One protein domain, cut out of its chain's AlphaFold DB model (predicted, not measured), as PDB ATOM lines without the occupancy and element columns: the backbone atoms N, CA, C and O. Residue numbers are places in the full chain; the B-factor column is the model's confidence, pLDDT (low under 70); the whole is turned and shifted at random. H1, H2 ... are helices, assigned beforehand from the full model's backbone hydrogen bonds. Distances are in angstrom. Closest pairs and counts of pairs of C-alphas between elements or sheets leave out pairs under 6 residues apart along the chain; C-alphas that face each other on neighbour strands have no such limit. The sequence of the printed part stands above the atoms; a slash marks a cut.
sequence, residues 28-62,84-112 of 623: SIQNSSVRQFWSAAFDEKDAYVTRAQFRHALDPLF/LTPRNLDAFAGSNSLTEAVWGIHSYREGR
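What this domain is: This is residues 28 to 62 and 84 to 112 of the 623 residues of an uncharacterized protein of Neolentinus lepideus HHB14362 ss-1 (UniProt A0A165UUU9). This is a small cluster of three short helices, H1, H2 and H3, with a fourth and longest helix, H4, leading away from it as an arm; residues 105 to 112, of which 105 to 110 belong to H4, stick out free. H3 packs on H1 at a steep angle, H2 sits near the last residue of H1, and the loop of residues 42 to 50 links H1 to H2 at the end of the long axis away from the arm. You will find 64 printed residues, with four named helices in the order H1, H2, H3, H4 and no named strand; the class is all helix, and helices hold 39 of the printed residues. The whole is compact by its radius of gyration of the C-alphas, 12.1 A, yet elongated in outline, spanning 41 by 24 by 15 A.

Where its parts are: Start at Ser 28 and go on to C-alpha 32 at (80.708, -3.906, 26.622), where H1 begins; it runs through residues 32 to 41, 14.0 A from first to last C-alpha. Next find H2, residues 51 to 58, 10.3 A long. Beyond the cut, H3 holds residues 86 to 93, 10.4 A long, and begins with C-alpha 86 at (84.373, 4.567, 33.182). H4 holds residues 98 to 110, 19.6 A long, and ends with C-alpha 110 at (57.108, 10.959, 27.582).

How they stand to each other: Look first at H1 and H3, which touch at a steep tilt of 48 degrees, opposite ways; their closest C-alphas are those of Val 34 and Asp 90, 6.0 A apart. H1 and H2 are close but not clearly touching, about perpendicular at 73 degrees, with the C-alphas of Ala 41 and Ala 57 closest at 5.9 A. H1 and H4 are also close but not clearly touching, about perpendicular at 76 degrees; their closest C-alphas, those of Ser 33 and Leu 98, are 5.8 A apart. H3 and H4 only just touch, with 3 pairs of C-alphas within 8 A, and touch only at the corner by their link. Here H4 takes part with residues 101 to 102 alone; the closest C-alphas are those of Ala 93 and Ala 101, 5.3 A apart. H2 is apart from H3 and from H4. In H1, H2 and H3 every O i to N i+4 pair is within hydrogen-bond range; in H4, 5 of 9 are.

The domain as a whole: The two C-alphas farthest apart are those of Lys 45 and Arg 112, at 41.6 A. Residues 63 to 83 are not printed, and C-alphas 62 and 84 are 17.0 A apart across this cut. The link H3 to H4 is tight and the link H1 to H2 is short. The mean pLDDT of the printed part is 87.1, and residues 107 to 112 are under 70.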
ATOM      1  N   SER A  28      87.798  -3.962  34.395       85.94
ATOM      2  CA  SER A  28      86.825  -3.898  35.491       85.94
ATOM      3  C   SER A  28      85.414  -3.463  35.069       85.94
ATOM      4  O   SER A  28      84.497  -3.539  35.887       85.94
ATOM      5  N   ILE A  29      85.240  -3.018  33.820       91.44
ATOM      6  CA  ILE A  29      83.980  -2.495  33.271       91.44
ATOM      7  C   ILE A  29      83.169  -3.653  32.713       91.44
ATOM      8  O   ILE A  29      83.650  -4.353  31.823       91.44
ATOM      9  N   GLN A  30      81.960  -3.885  33.223       92.81
ATOM     10  CA  GLN A  30      81.168  -5.055  32.832       92.81
ATOM     11  C   GLN A  30      80.421  -4.837  31.514       92.81
ATOM     12  O   GLN A  30      80.279  -5.769  30.718       92.81
ATOM     13  N   ASN A  31      79.981  -3.609  31.256       95.00
ATOM     14  CA  ASN A  31      79.203  -3.252  30.088       95.00
ATOM     15  C   ASN A  31      80.100  -3.065  28.855       95.00
ATOM     16  O   ASN A  31      80.930  -2.155  28.773       95.00
ATOM     17  N   SER A  32      79.913  -3.925  27.854       94.06
ATOM     18  CA  SER A  32      80.708  -3.906  26.622       94.06
ATOM     19  C   SER A  32      80.511  -2.629  25.801       94.06
ATOM     20  O   SER A  32      81.470  -2.153  25.197       94.06
ATOM     21  N   SER A  33      79.308  -2.044  25.809       95.81
ATOM     22  CA  SER A  33      79.010  -0.793  25.102       95.81
ATOM     23  C   SER A  33      79.726   0.395  25.744       95.81
ATOM     24  O   SER A  33      80.282   1.223  25.024       95.81
ATOM     25  N   VAL A  34      79.790   0.442  27.079       94.69
ATOM     26  CA  VAL A  34      80.568   1.454  27.813       94.69
ATOM     27  C   VAL A  34      82.057   1.292  27.539       94.69
ATOM     28  O   VAL A  34      82.729   2.274  27.235       94.69
ATOM     29  N   ARG A  35      82.572   0.057  27.569       94.25
ATOM     30  CA  ARG A  35      83.981  -0.226  27.266       94.25
ATOM     31  C   ARG A  35      84.365   0.212  25.850       94.25
ATOM     32  O   ARG A  35      85.404   0.841  25.654       94.25
ATOM     33  N   GLN A  36      83.521  -0.108  24.869       94.12
ATOM     34  CA  GLN A  36      83.731   0.268  23.473       94.12
ATOM     35  C   GLN A  36      83.672   1.784  23.284       94.12
ATOM     36  O   GLN A  36      84.530   2.344  22.612       94.12
ATOM     37  N   PHE A  37      82.689   2.455  23.887       94.69
ATOM     38  CA  PHE A  37      82.605   3.912  23.843       94.69
ATOM     39  C   PHE A  37      83.845   4.556  24.468       94.69
ATOM     40  O   PHE A  37      84.460   5.406  23.836       94.69
ATOM     41  N   TRP A  38      84.249   4.116  25.663       94.69
ATOM     42  CA  TRP A  38      85.381   4.706  26.376       94.69
ATOM     43  C   TRP A  38      86.690   4.554  25.603       94.69
ATOM     44  O   TRP A  38      87.393   5.533  25.408       94.69
ATOM     45  N   SER A  39      86.981   3.346  25.112       91.81
ATOM     46  CA  SER A  39      88.187   3.077  24.310       91.81
ATOM     47  C   SER A  39      88.205   3.801  22.961       91.81
ATOM     48  O   SER A  39      89.277   4.072  22.428       91.81
ATOM     49  N   ALA A  40      87.038   4.108  22.387       92.25
ATOM     50  CA  ALA A  40      86.943   4.855  21.134       92.25
ATOM     51  C   ALA A  40      87.025   6.375  21.338       92.25
ATOM     52  O   ALA A  40      87.536   7.082  20.471       92.25
ATOM     53  N   ALA A  41      86.488   6.879  22.449       91.06
ATOM     54  CA  ALA A  41      86.384   8.305  22.735       91.06
ATOM     55  C   ALA A  41      87.585   8.868  23.512       91.06
ATOM     56  O   ALA A  41      87.875  10.059  23.390       91.06
ATOM     57  N   PHE A  42      88.264   8.036  24.305       92.06
ATOM     58  CA  PHE A  42      89.308   8.429  25.257       92.06
ATOM     59  C   PHE A  42      90.491   7.443  25.224       92.06
ATOM     60  O   PHE A  42      90.395   6.371  24.625       92.06
ATOM     61  N   ASP A  43      91.620   7.785  25.856       83.69
ATOM     62  CA  ASP A  43      92.750   6.853  25.993       83.69
ATOM     63  C   ASP A  43      92.373   5.734  26.986       83.69
ATOM     64  O   ASP A  43      91.726   5.977  28.007       83.69
ATOM     65  N   GLU A  44      92.804   4.490  26.742       74.88
ATOM     66  CA  GLU A  44      92.605   3.366  27.677       74.88
ATOM     67  C   GLU A  44      93.223   3.629  29.063       74.88
ATOM     68  O   GLU A  44      92.888   2.949  30.036       74.88
ATOM     69  N   LYS A  45      94.133   4.607  29.158       74.44
ATOM     70  CA  LYS A  45      94.759   5.063  30.406       74.44
ATOM     71  C   LYS A  45      94.002   6.186  31.115       74.44
ATOM     72  O   LYS A  45      94.337   6.476  32.264       74.44
ATOM     73  N   ASP A  46      93.017   6.812  30.473       76.50
ATOM     74  CA  ASP A  46      92.259   7.909  31.070       76.50
ATOM     75  C   ASP A  46      91.318   7.363  32.151       76.50
ATOM     76  O   ASP A  46      90.260   6.798  31.868       76.50
ATOM     77  N   ALA A  47      91.711   7.531  33.417       83.06
ATOM     78  CA  ALA A  47      90.937   7.087  34.579       83.06
ATOM     79  C   ALA A  47      89.624   7.870  34.771       83.06
ATOM     80  O   ALA A  47      88.690   7.370  35.406       83.06
ATOM     81  N   TYR A  48      89.550   9.089  34.230       88.94
ATOM     82  CA  TYR A  48      88.390   9.968  34.300       88.94
ATOM     83  C   TYR A  48      88.402  11.019  33.182       88.94
ATOM     84  O   TYR A  48      89.439  11.287  32.579       88.94
ATOM     85  N   VAL A  49      87.255  11.656  32.951       89.00
ATOM     86  CA  VAL A  49      87.084  12.770  32.007       89.00
ATOM     87  C   VAL A  49      86.241  13.880  32.630       89.00
ATOM     88  O   VAL A  49      85.362  13.626  33.450       89.00
ATOM     89  N   THR A  50      86.494  15.128  32.247       89.75
ATOM     90  CA  THR A  50      85.689  16.283  32.682       89.75
ATOM     91  C   THR A  50      84.330  16.329  31.979       89.75
ATOM     92  O   THR A  50      84.155  15.741  30.906       89.75
ATOM     93  N   ARG A  51      83.383  17.105  32.523       90.44
ATOM     94  CA  ARG A  51      82.069  17.359  31.900       90.44
ATOM     95  C   ARG A  51      82.171  17.798  30.441       90.44
ATOM     96  O   ARG A  51      81.452  17.279  29.592       90.44
ATOM     97  N   ALA A  52      83.086  18.721  30.140       89.81
ATOM     98  CA  ALA A  52      83.280  19.245  28.789       89.81
ATOM     99  C   ALA A  52      83.840  18.186  27.825       89.81
ATOM    100  O   ALA A  52      83.362  18.070  26.698       89.81
ATOM    101  N   GLN A  53      84.819  17.389  28.269       90.88
ATOM    102  CA  GLN A  53      85.376  16.297  27.463       90.88
ATOM    103  C   GLN A  53      84.326  15.220  27.187       90.88
ATOM    104  O   GLN A  53      84.178  14.788  26.046       90.88
ATOM    105  N   PHE A  54      83.561  14.830  28.211       94.94
ATOM    106  CA  PHE A  54      82.491  13.855  28.051       94.94
ATOM    107  C   PHE A  54      81.393  14.366  27.120       94.94
ATOM    108  O   PHE A  54      81.011  13.651  26.201       94.94
ATOM    109  N   ARG A  55      80.945  15.619  27.290       94.75
ATOM    110  CA  ARG A  55      79.983  16.269  26.388       94.75
ATOM    111  C   ARG A  55      80.463  16.220  24.941       94.75
ATOM    112  O   ARG A  55      79.730  15.779  24.065       94.75
ATOM    113  N   HIS A  56      81.710  16.627  24.707       92.44
ATOM    114  CA  HIS A  56      82.291  16.663  23.370       92.44
ATOM    115  C   HIS A  56      82.368  15.277  22.716       92.44
ATOM    116  O   HIS A  56      82.113  15.150  21.523       92.44
ATOM    117  N   ALA A  57      82.688  14.238  23.492       93.62
ATOM    118  CA  ALA A  57      82.710  12.858  23.013       93.62
ATOM    119  C   ALA A  57      81.308  12.268  22.789       93.62
ATOM    120  O   ALA A  57      81.122  11.418  21.919       93.62
ATOM    121  N   LEU A  58      80.329  12.698  23.586       93.75
ATOM    122  CA  LEU A  58      78.967  12.181  23.554       93.75
ATOM    123  C   LEU A  58      78.138  12.807  22.422       93.75
ATOM    124  O   LEU A  58      77.374  12.098  21.773       93.75
ATOM    125  N   ASP A  59      78.322  14.100  22.148       91.75
ATOM    126  CA  ASP A  59      77.519  14.880  21.193       91.75
ATOM    127  C   ASP A  59      77.439  14.312  19.767       91.75
ATOM    128  O   ASP A  59      76.343  14.302  19.201       91.75
ATOM    129  N   PRO A  60      78.532  13.802  19.165       91.69
ATOM    130  CA  PRO A  60      78.467  13.184  17.842       91.69
ATOM    131  C   PRO A  60      77.583  11.933  17.792       91.69
ATOM    132  O   PRO A  60      77.099  11.569  16.722       91.69
ATOM    133  N   LEU A  61      77.401  11.258  18.930       90.56
ATOM    134  CA  LEU A  61      76.625  10.024  19.048       90.56
ATOM    135  C   LEU A  61      75.190  10.297  19.512       90.56
ATOM    136  O   LEU A  61      74.257   9.625  19.074       90.56
ATOM    137  N   PHE A  62      75.021  11.288  20.388       90.38
ATOM    138  CA  PHE A  62      73.761  11.638  21.030       90.38
ATOM    139  C   PHE A  62      73.653  13.167  21.122       90.38
ATOM    140  O   PHE A  62      74.186  13.761  22.061       90.38
ATOM    141  N   LEU A  84      83.841  12.307  35.405       90.88
ATOM    142  CA  LEU A  84      83.233  11.020  35.104       90.88
ATOM    143  C   LEU A  84      84.315   9.950  35.008       90.88
ATOM    144  O   LEU A  84      85.289  10.145  34.292       90.88
ATOM    145  N   THR A  85      84.123   8.800  35.650       91.62
ATOM    146  CA  THR A  85      84.984   7.617  35.459       91.62
ATOM    147  C   THR A  85      84.281   6.574  34.580       91.62
ATOM    148  O   THR A  85      83.043   6.554  34.539       91.62
ATOM    149  N   PRO A  86      85.014   5.639  33.939       91.44
ATOM    150  CA  PRO A  86      84.373   4.567  33.182       91.44
ATOM    151  C   PRO A  86      83.461   3.714  34.074       91.44
ATOM    152  O   PRO A  86      82.451   3.198  33.615       91.44
ATOM    153  N   ARG A  87      83.767   3.628  35.375       89.81
ATOM    154  CA  ARG A  87      82.989   2.881  36.371       89.81
ATOM    155  C   ARG A  87      81.648   3.533  36.701       89.81
ATOM    156  O   ARG A  87      80.659   2.831  36.875       89.81
ATOM    157  N   ASN A  88      81.608   4.863  36.782       90.12
ATOM    158  CA  ASN A  88      80.357   5.610  36.939       90.12
ATOM    159  C   ASN A  88      79.457   5.412  35.713       90.12
ATOM    160  O   ASN A  88      78.260   5.178  35.860       90.12
ATOM    161  N   LEU A  89      80.048   5.456  34.514       93.12
ATOM    162  CA  LEU A  89      79.325   5.239  33.264       93.12
ATOM    163  C   LEU A  89      78.809   3.795  33.138       93.12
ATOM    164  O   LEU A  89      77.675   3.589  32.714       93.12
ATOM    165  N   ASP A  90      79.611   2.816  33.563       94.00
ATOM    166  CA  ASP A  90      79.240   1.396  33.651       94.00
ATOM    167  C   ASP A  90      78.057   1.183  34.597       94.00
ATOM    168  O   ASP A  90      77.067   0.559  34.228       94.00
ATOM    169  N   ALA A  91      78.124   1.768  35.796       89.19
ATOM    170  CA  ALA A  91      77.053   1.691  36.781       89.19
ATOM    171  C   ALA A  91      75.755   2.348  36.287       89.19
ATOM    172  O   ALA A  91      74.675   1.807  36.516       89.19
ATOM    173  N   PHE A  92      75.852   3.484  35.587       92.19
ATOM    174  CA  PHE A  92      74.703   4.160  34.983       92.19
ATOM    175  C   PHE A  92      74.059   3.337  33.864       92.19
ATOM    176  O   PHE A  92      72.836   3.204  33.826       92.19
ATOM    177  N   ALA A  93      74.865   2.781  32.955       92.38
ATOM    178  CA  ALA A  93      74.355   1.944  31.873       92.38
ATOM    179  C   ALA A  93      73.771   0.628  32.413       92.38
ATOM    180  O   ALA A  93      72.763   0.126  31.909       92.38
ATOM    181  N   GLY A  94      74.384   0.080  33.467       91.31
ATOM    182  CA  GLY A  94      73.998  -1.182  34.075       91.31
ATOM    183  C   GLY A  94      74.035  -2.308  33.044       91.31
ATOM    184  O   GLY A  94      75.063  -2.564  32.416       91.31
ATOM    185  N   SER A  95      72.895  -2.972  32.854       90.38
ATOM    186  CA  SER A  95      72.730  -4.032  31.849       90.38
ATOM    187  C   SER A  95      72.274  -3.533  30.472       90.38
ATOM    188  O   SER A  95      72.288  -4.313  29.522       90.38
ATOM    189  N   ASN A  96      71.900  -2.256  30.343       91.94
ATOM    190  CA  ASN A  96      71.464  -1.666  29.077       91.94
ATOM    191  C   ASN A  96      72.670  -1.256  28.230       91.94
ATOM    192  O   ASN A  96      73.739  -0.957  28.761       91.94
ATOM    193  N   SER A  97      72.517  -1.159  26.912       93.62
ATOM    194  CA  SER A  97      73.535  -0.478  26.103       93.62
ATOM    195  C   SER A  97      73.656   0.996  26.513       93.62
ATOM    196  O   SER A  97      72.691   1.600  26.989       93.62
ATOM    197  N   LEU A  98      74.819   1.621  26.285       92.75
ATOM    198  CA  LEU A  98      74.990   3.053  26.570       92.75
ATOM    199  C   LEU A  98      73.957   3.895  25.804       92.75
ATOM    200  O   LEU A  98      73.429   4.869  26.329       92.75
ATOM    201  N   THR A  99      73.626   3.467  24.585       91.25
ATOM    202  CA  THR A  99      72.590   4.083  23.749       91.25
ATOM    203  C   THR A  99      71.225   4.036  24.433       91.25
ATOM    204  O   THR A  99      70.604   5.079  24.616       91.25
ATOM    205  N   GLU A 100      70.766   2.860  24.861       90.94
ATOM    206  CA  GLU A 100      69.480   2.712  25.560       90.94
ATOM    207  C   GLU A 100      69.452   3.472  26.889       90.94
ATOM    208  O   GLU A 100      68.442   4.089  27.215       90.94
ATOM    209  N   ALA A 101      70.558   3.478  27.638       90.88
ATOM    210  CA  ALA A 101      70.652   4.196  28.904       90.88
ATOM    211  C   ALA A 101      70.537   5.719  28.716       90.88
ATOM    212  O   ALA A 101      69.801   6.380  29.453       90.88
ATOM    213  N   VAL A 102      71.217   6.274  27.705       91.00
ATOM    214  CA  VAL A 102      71.149   7.704  27.368       91.00
ATOM    215  C   VAL A 102      69.763   8.073  26.831       91.00
ATOM    216  O   VAL A 102      69.155   9.015  27.336       91.00
ATOM    217  N   TRP A 103      69.206   7.309  25.884       86.88
ATOM    218  CA  TRP A 103      67.852   7.556  25.361       86.88
ATOM    219  C   TRP A 103      66.759   7.362  26.414       86.88
ATOM    220  O   TRP A 103      65.742   8.058  26.381       86.88
ATOM    221  N   GLY A 104      66.987   6.489  27.396       83.19
ATOM    222  CA  GLY A 104      66.091   6.292  28.529       83.19
ATOM    223  C   GLY A 104      65.791   7.592  29.278       83.19
ATOM    224  O   GLY A 104      64.675   7.767  29.761       83.19
ATOM    225  N   ILE A 105      66.722   8.555  29.300       82.31
ATOM    226  CA  ILE A 105      66.512   9.878  29.914       82.31
ATOM    227  C   ILE A 105      65.349  10.635  29.255       82.31
ATOM    228  O   ILE A 105      64.611  11.341  29.948       82.31
ATOM    229  N   HIS A 106      65.140  10.464  27.947       72.06
ATOM    230  CA  HIS A 106      64.020  11.077  27.230       72.06
ATOM    231  C   HIS A 106      62.717  10.300  27.421       72.06
ATOM    232  O   HIS A 106      61.680  10.904  27.693       72.06
ATOM    233  N   SER A 107      62.762   8.965  27.349       62.53
ATOM    234  CA  SER A 107      61.563   8.124  27.469       62.53
ATOM    235  C   SER A 107      60.873   8.263  28.831       62.53
ATOM    236  O   SER A 107      59.645   8.191  28.910       62.53
ATOM    237  N   TYR A 108      61.628   8.557  29.898       61.59
ATOM    238  CA  TYR A 108      61.056   8.873  31.213       61.59
ATOM    239  C   TYR A 108      60.158  10.124  31.208       61.59
ATOM    240  O   TYR A 108      59.241  10.219  32.024       61.59
ATOM    241  N   ARG A 109      60.373  11.075  30.288       63.06
ATOM    242  CA  ARG A 109      59.598  12.325  30.192       63.06
ATOM    243  C   ARG A 109      58.276  12.134  29.438       63.06
ATOM    244  O   ARG A 109      57.300  12.819  29.743       63.06
ATOM    245  N   GLU A 110      58.243  11.202  28.487       55.72
ATOM    246  CA  GLU A 110      57.108  10.959  27.582       55.72
ATOM    247  C   GLU A 110      56.074   9.969  28.147       55.72
ATOM    248  O   GLU A 110      54.894  10.050  27.811       55.72
ATOM    249  N   GLY A 111      56.469   9.090  29.078       53.50
ATOM    250  CA  GLY A 111      55.582   8.111  29.733       53.50
ATOM    251  C   GLY A 111      54.584   8.681  30.756       53.50
ATOM    252  O   GLY A 111      53.917   7.912  31.450       53.50
ATOM    253  N   ARG A 112      54.464  10.010  30.876       56.88
ATOM    254  CA  ARG A 112      53.605  10.700  31.854       56.88
ATOM    255  C   ARG A 112      52.119  10.591  31.502       56.88
ATOM    256  O   ARG A 112      51.504  11.537  31.011       56.88
TER     257      ARG A 112